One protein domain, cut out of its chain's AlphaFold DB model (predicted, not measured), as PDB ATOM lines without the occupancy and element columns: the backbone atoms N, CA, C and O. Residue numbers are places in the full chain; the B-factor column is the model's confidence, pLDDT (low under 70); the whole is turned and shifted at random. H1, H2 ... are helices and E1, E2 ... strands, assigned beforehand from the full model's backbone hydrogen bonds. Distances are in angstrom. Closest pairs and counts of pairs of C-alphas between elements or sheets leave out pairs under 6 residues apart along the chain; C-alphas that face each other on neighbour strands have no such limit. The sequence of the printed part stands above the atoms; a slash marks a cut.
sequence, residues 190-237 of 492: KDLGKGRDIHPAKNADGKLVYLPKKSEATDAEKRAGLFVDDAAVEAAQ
ATOM      1  N   LYS A 190      36.005  14.028 -31.180       87.31
ATOM      2  CA  LYS A 190      37.395  13.809 -30.790       87.31
ATOM      3  C   LYS A 190      37.675  12.313 -30.660       87.31
ATOM      4  O   LYS A 190      36.985  11.615 -29.915       87.31
ATOM      5  N   ASP A 191      38.678  11.825 -31.376       88.94
ATOM      6  CA  ASP A 191      39.230  10.481 -31.220       88.94
ATOM      7  C   ASP A 191      40.081  10.451 -29.945       88.94
ATOM      8  O   ASP A 191      41.218  10.922 -29.926       88.94
ATOM      9  N   LEU A 192      39.523   9.918 -28.854       83.25
ATOM     10  CA  LEU A 192      40.196   9.860 -27.551       83.25
ATOM     11  C   LEU A 192      41.472   9.003 -27.567       83.25
ATOM     12  O   LEU A 192      42.337   9.207 -26.721       83.25
ATOM     13  N   GLY A 193      41.607   8.065 -28.511       83.44
ATOM     14  CA  GLY A 193      42.792   7.212 -28.606       83.44
ATOM     15  C   GLY A 193      43.994   7.923 -29.226       83.44
ATOM     16  O   GLY A 193      45.130   7.648 -28.850       83.44
ATOM     17  N   LYS A 194      43.750   8.838 -30.172       83.00
ATOM     18  CA  LYS A 194      44.803   9.517 -30.949       83.00
ATOM     19  C   LYS A 194      44.813  11.042 -30.797       83.00
ATOM     20  O   LYS A 194      45.656  11.701 -31.389       83.00
ATOM     21  N   GLY A 195      43.893  11.608 -30.015       84.25
ATOM     22  CA  GLY A 195      43.827  13.038 -29.696       84.25
ATOM     23  C   GLY A 195      43.432  13.956 -30.857       84.25
ATOM     24  O   GLY A 195      43.580  15.168 -30.722       84.25
ATOM     25  N   ARG A 196      42.933  13.402 -31.965       88.25
ATOM     26  CA  ARG A 196      42.636  14.101 -33.229       88.25
ATOM     27  C   ARG A 196      41.135  14.222 -33.490       88.25
ATOM     28  O   ARG A 196      40.347  13.520 -32.852       88.25
ATOM     29  N   ASP A 197      40.744  15.063 -34.441       88.19
ATOM     30  CA  ASP A 197      39.341  15.211 -34.824       88.19
ATOM     31  C   ASP A 197      38.971  14.213 -35.930       88.19
ATOM     32  O   ASP A 197      39.656  14.043 -36.936       88.19
ATOM     33  N   ILE A 198      37.853  13.519 -35.733       92.75
ATOM     34  CA  ILE A 198      37.270  12.585 -36.692       92.75
ATOM     35  C   ILE A 198      35.961  13.161 -37.219       92.75
ATOM     36  O   ILE A 198      35.063  13.564 -36.473       92.75
ATOM     37  N   HIS A 199      35.862  13.205 -38.537       91.75
ATOM     38  CA  HIS A 199      34.796  13.835 -39.287       91.75
ATOM     39  C   HIS A 199      33.768  12.798 -39.759       91.75
ATOM     40  O   HIS A 199      34.137  11.688 -40.143       91.75
ATOM     41  N   PRO A 200      32.471  13.131 -39.726       91.50
ATOM     42  CA  PRO A 200      31.415  12.232 -40.172       91.50
ATOM     43  C   PRO A 200      31.478  12.032 -41.690       91.50
ATOM     44  O   PRO A 200      31.373  12.988 -42.450       91.50
ATOM     45  N   ALA A 201      31.589  10.788 -42.136       91.06
ATOM     46  CA  ALA A 201      31.634  10.384 -43.534       91.06
ATOM     47  C   ALA A 201      30.667   9.221 -43.793       91.06
ATOM     48  O   ALA A 201      30.265   8.511 -42.864       91.06
ATOM     49  N   LYS A 202      30.274   9.024 -45.052       87.88
ATOM     50  CA  LYS A 202      29.513   7.838 -45.463       87.88
ATOM     51  C   LYS A 202      30.450   6.799 -46.057       87.88
ATOM     52  O   LYS A 202      31.167   7.087 -47.012       87.88
ATOM     53  N   ASN A 203      30.389   5.582 -45.525       84.69
ATOM     54  CA  ASN A 203      31.074   4.451 -46.140       84.69
ATOM     55  C   ASN A 203      30.339   3.979 -47.413       84.69
ATOM     56  O   ASN A 203      29.254   4.465 -47.738       84.69
ATOM     57  N   ALA A 204      30.912   2.993 -48.111       80.00
ATOM     58  CA  ALA A 204      30.314   2.402 -49.313       80.00
ATOM     59  C   ALA A 204      28.905   1.812 -49.082       80.00
ATOM     60  O   ALA A 204      28.094   1.788 -50.002       80.00
ATOM     61  N   ASP A 205      28.585   1.404 -47.847       81.75
ATOM     62  CA  ASP A 205      27.262   0.897 -47.459       81.75
ATOM     63  C   ASP A 205      26.264   2.016 -47.095       81.75
ATOM     64  O   ASP A 205      25.148   1.743 -46.651       81.75
ATOM     65  N   GLY A 206      26.670   3.287 -47.196       82.38
ATOM     66  CA  GLY A 206      25.875   4.447 -46.789       82.38
ATOM     67  C   GLY A 206      25.750   4.641 -45.272       82.38
ATOM     68  O   GLY A 206      25.006   5.520 -44.830       82.38
ATOM     69  N   LYS A 207      26.468   3.855 -44.461       87.44
ATOM     70  CA  LYS A 207      26.511   3.995 -43.001       87.44
ATOM     71  C   LYS A 207      27.393   5.174 -42.603       87.44
ATOM     72  O   LYS A 207      28.424   5.438 -43.219       87.44
ATOM     73  N   LEU A 208      26.986   5.853 -41.531       88.81
ATOM     74  CA  LEU A 208      27.751   6.939 -40.933       88.81
ATOM     75  C   LEU A 208      28.962   6.371 -40.184       88.81
ATOM     76  O   LEU A 208      28.806   5.612 -39.227       88.81
ATOM     77  N   VAL A 209      30.153   6.784 -40.595       92.31
ATOM     78  CA  VAL A 209      31.430   6.449 -39.957       92.31
ATOM     79  C   VAL A 209      32.158   7.751 -39.640       92.31
ATOM     80  O   VAL A 209      31.918   8.766 -40.281       92.31
ATOM     81  N   TYR A 210      33.012   7.762 -38.621       92.56
ATOM     82  CA  TYR A 210      33.825   8.932 -38.292       92.56
ATOM     83  C   TYR A 210      35.277   8.657 -38.667       92.56
ATOM     84  O   TYR A 210      35.874   7.719 -38.144       92.56
ATOM     85  N   LEU A 211      35.819   9.460 -39.579       92.25
ATOM     86  CA  LEU A 211      37.131   9.264 -40.184       92.25
ATOM     87  C   LEU A 211      37.998  10.521 -40.043       92.25
ATOM     88  O   LEU A 211      37.468  11.630 -40.085       92.25
ATOM     89  N   PRO A 212      39.320  10.382 -39.864       93.81
ATOM     90  CA  PRO A 212      40.222  11.527 -39.781       93.81
ATOM     91  C   PRO A 212      40.322  12.268 -41.122       93.81
ATOM     92  O   PRO A 212      39.972  11.731 -42.178       93.81
ATOM     93  N   LYS A 213      40.860  13.488 -41.082       92.25
ATOM     94  CA  LYS A 213      41.334  14.189 -42.284       92.25
ATOM     95  C   LYS A 213      42.458  13.404 -42.962       92.25
ATOM     96  O   LYS A 213      43.177  12.657 -42.294       92.25
ATOM     97  N   LYS A 214      42.666  13.602 -44.263       87.50
ATOM     98  CA  LYS A 214      43.765  12.978 -45.013       87.50
ATOM     99  C   LYS A 214      45.122  13.341 -44.410       87.50
ATOM    100  O   LYS A 214      45.966  12.458 -44.277       87.50
ATOM    101  N   SER A 215      45.332  14.591 -44.001       87.44
ATOM    102  CA  SER A 215      46.574  15.022 -43.332       87.44
ATOM    103  C   SER A 215      46.817  14.348 -41.975       87.44
ATOM    104  O   SER A 215      47.967  14.098 -41.621       87.44
ATOM    105  N   GLU A 216      45.756  13.993 -41.248       88.44
ATOM    106  CA  GLU A 216      45.815  13.395 -39.902       88.44
ATOM    107  C   GLU A 216      45.683  11.860 -39.904       88.44
ATOM    108  O   GLU A 216      45.815  11.198 -38.865       88.44
ATOM    109  N   ALA A 217      45.392  11.276 -41.067       87.25
ATOM    110  CA  ALA A 217      45.278   9.842 -41.259       87.25
ATOM    111  C   ALA A 217      46.660   9.173 -41.216       87.25
ATOM    112  O   ALA A 217      47.632   9.633 -41.817       87.25
ATOM    113  N   THR A 218      46.731   8.036 -40.529       83.38
ATOM    114  CA  THR A 218      47.904   7.152 -40.571       83.38
ATOM    115  C   THR A 218      48.057   6.539 -41.963       83.38
ATOM    116  O   THR A 218      47.079   6.414 -42.698       83.38
ATOM    117  N   ASP A 219      49.251   6.073 -42.323       74.69
ATOM    118  CA  ASP A 219      49.480   5.489 -43.657       74.69
ATOM    119  C   ASP A 219      48.615   4.249 -43.926       74.69
ATOM    120  O   ASP A 219      48.220   3.988 -45.060       74.69
ATOM    121  N   ALA A 220      48.275   3.497 -42.875       77.56
ATOM    122  CA  ALA A 220      47.329   2.390 -42.966       77.56
ATOM    123  C   ALA A 220      45.905   2.875 -43.297       77.56
ATOM    124  O   ALA A 220      45.239   2.284 -44.143       77.56
ATOM    125  N   GLU A 221      45.453   3.965 -42.665       85.06
ATOM    126  CA  GLU A 221      44.142   4.579 -42.918       85.06
ATOM    127  C   GLU A 221      44.082   5.202 -44.320       85.06
ATOM    128  O   GLU A 221      43.097   4.997 -45.026       85.06
ATOM    129  N   LYS A 222      45.154   5.877 -44.762       83.31
ATOM    130  CA  LYS A 222      45.281   6.429 -46.120       83.31
ATOM    131  C   LYS A 222      45.132   5.347 -47.182       83.31
ATOM    132  O   LYS A 222      44.271   5.460 -48.044       83.31
ATOM    133  N   ARG A 223      45.884   4.246 -47.074       72.06
ATOM    134  CA  ARG A 223      45.792   3.136 -48.041       72.06
ATOM    135  C   ARG A 223      44.436   2.439 -48.032       72.06
ATOM    136  O   ARG A 223      43.987   1.980 -49.074       72.06
ATOM    137  N   ALA A 224      43.789   2.358 -46.871       77.69
ATOM    138  CA  ALA A 224      42.457   1.776 -46.750       77.69
ATOM    139  C   ALA A 224      41.331   2.720 -47.220       77.69
ATOM    140  O   ALA A 224      40.166   2.331 -47.169       77.69
ATOM    141  N   GLY A 225      41.643   3.957 -47.632       83.69
ATOM    142  CA  GLY A 225      40.633   4.972 -47.955       83.69
ATOM    143  C   GLY A 225      39.789   5.382 -46.745       83.69
ATOM    144  O   GLY A 225      38.657   5.833 -46.891       83.69
ATOM    145  N   LEU A 226      40.308   5.195 -45.529       88.00
ATOM    146  CA  LEU A 226      39.638   5.497 -44.263       88.00
ATOM    147  C   LEU A 226      39.972   6.917 -43.796       88.00
ATOM    148  O   LEU A 226      40.414   7.134 -42.667       88.00
ATOM    149  N   PHE A 227      39.774   7.885 -44.681       91.12
ATOM    150  CA  PHE A 227      39.967   9.303 -44.406       91.12
ATOM    151  C   PHE A 227      38.942  10.138 -45.176       91.12
ATOM    152  O   PHE A 227      38.285   9.637 -46.091       91.12
ATOM    153  N   VAL A 228      38.824  11.411 -44.810       90.94
ATOM    154  CA  VAL A 228      38.054  12.418 -45.546       90.94
ATOM    155  C   VAL A 228      39.011  13.449 -46.130       90.94
ATOM    156  O   VAL A 228      39.992  13.809 -45.480       90.94
ATOM    157  N   ASP A 229      38.745  13.922 -47.345       87.50
ATOM    158  CA  ASP A 229      39.586  14.937 -47.979       87.50
ATOM    159  C   ASP A 229      39.562  16.257 -47.198       87.50
ATOM    160  O   ASP A 229      38.498  16.793 -46.878       87.50
ATOM    161  N   ASP A 230      40.746  16.812 -46.942       84.75
ATOM    162  CA  ASP A 230      40.931  18.034 -46.151       84.75
ATOM    163  C   ASP A 230      40.133  19.208 -46.730       84.75
ATOM    164  O   ASP A 230      39.399  19.880 -46.007       84.75
ATOM    165  N   ALA A 231      40.180  19.377 -48.054       82.56
ATOM    166  CA  ALA A 231      39.433  20.415 -48.761       82.56
ATOM    167  C   ALA A 231      37.912  20.269 -48.588       82.56
ATOM    168  O   ALA A 231      37.198  21.267 -48.497       82.56
ATOM    169  N   ALA A 232      37.398  19.036 -48.511       82.75
ATOM    170  CA  ALA A 232      35.977  18.794 -48.272       82.75
ATOM    171  C   ALA A 232      35.584  19.171 -46.836       82.75
ATOM    172  O   ALA A 232      34.506  19.724 -46.616       82.75
ATOM    173  N   VAL A 233      36.469  18.913 -45.868       82.75
ATOM    174  CA  VAL A 233      36.275  19.326 -44.473       82.75
ATOM    175  C   VAL A 233      36.282  20.842 -44.339       82.75
ATOM    176  O   VAL A 233      35.377  21.390 -43.711       82.75
ATOM    177  N   GLU A 234      37.246  21.524 -44.949       77.75
ATOM    178  CA  GLU A 234      37.323  22.989 -44.946       77.75
ATOM    179  C   GLU A 234      36.118  23.630 -45.639       77.75
ATOM    180  O   GLU A 234      35.539  24.588 -45.126       77.75
ATOM    181  N   ALA A 235      35.678  23.070 -46.769       74.75
ATOM    182  CA  ALA A 235      34.506  23.558 -47.486       74.75
ATOM    183  C   ALA A 235      33.199  23.406 -46.687       74.75
ATOM    184  O   ALA A 235      32.280  24.205 -46.871       74.75
ATOM    185  N   ALA A 236      33.111  22.396 -45.818       71.81
ATOM    186  CA  ALA A 236      31.936  22.127 -44.995       71.81
ATOM    187  C   ALA A 236      31.918  22.885 -43.661       71.81
ATOM    188  O   ALA A 236      30.890  22.871 -42.976       71.81
ATOM    189  N   GLN A 237      33.016  23.540 -43.269       69.56
ATOM    190  CA  GLN A 237      32.991  24.422 -42.109       69.56
ATOM    191  C   GLN A 237      32.100  25.640 -42.396       69.56
ATOM    192  O   GLN A 237      32.144  26.196 -43.500       69.56
TER     193      GLN A 237
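AT A GLANCE: This is residues 190 to 237 of the 492 residues of an uncharacterized protein of Microscilla marina ATCC 23134 (UniProt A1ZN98). A two-stranded hairpin, E1 and E2, makes one side of this small domain, and two short helices, H1 and H2, sit away from each other, one at either end of a stretch that crosses over one face of the hairpin. At the start, residues 190 to 195 fold back in a small turn beside the first end of E1, so that this end of the hairpin has a short extra piece, residues 190 to 191, paired with it. The printed part has 48 residues with two named strands and two named helices, in the order E1, E2, H1, H2; the sheet is E1 - E2, antiparallel, and the class is mixed, helices and strands. The whole is compact, with a radius of gyration of the C-alphas of 10.3 A, and rounded, with spans of 25 by 24 by 19 A.

HOW THE PARTS SIT: Residues 190 to 191 pair in antiparallel fashion with residues 196 to 197 of E1, a strand of residues 196 to 202. E2, residues 208 to 212, is the antiparallel neighbour of E1, and the two form a hairpin; the angle between their N-to-C directions is 143 degrees. Among the C-alphas that face each other across this pair are those of Ile 198 and Pro 212, 4.4 A apart, and those of Lys 202 and Leu 208, 4.9 A apart. N 199 and O 211 are within hydrogen-bond range at 2.7 A, and N 209 and O 201 are within that range at 2.9 A. After E2 comes H1, residues 219 to 223, which is apart from E1. H2, residues 230 to 236, is apart from H1 and also apart from E2. E1 and H2 have 1 pair of C-alphas within 8 A, those of His 199 and Val 233, 7.7 A apart, and their centres are 11.3 A apart. In both H1 and H2, every O i to N i+4 pair is within hydrogen-bond range.

IN THESE COORDINATES: The printed part begins at Lys 190, with its C-alpha at (37.395, 13.809, -30.790). E1, the longest strand, has 7 residues from Arg 196 to Lys 202; it begins at C-alpha 196, at (42.636, 14.101, -33.229), and measures 19.0 A from first to last C-alpha. E2 has 5 residues from Leu 208 to Pro 212 and measures 13.3 A, ending at C-alpha 212, at (40.222, 11.527, -39.781). H1 has 5 residues from Asp 219 to Arg 223 and measures 6.2 A. H2, the longest helix, has 7 residues from Asp 230 to Ala 236, measures 9.9 A and ends at C-alpha 236, at (31.936, 22.127, -44.995).

THE WHOLE: The two C-alphas farthest apart are those of Gly 195, before E1, and Asp 205, between E1 and E2, at 27.2 A. The C-alphas of the first and last printed residues, Lys 190 and Gln 237, are 16.1 A apart. The printed part has no cut, and it is residues 190 to 237 of a chain of 492 residues. The link from E1 to E2, 5 residues, is tight, while the links from E2 to H1 and from H1 to H2, 6 residues each, are short; no link is long. The mean pLDDT of the printed part is 85.0. The strands have mean values of 90 for E1 and 92 for E2, and the helices have 79 for H1 and 80 for H2. One printed residue, Gln 237, is under 70, where the model's confidence is low.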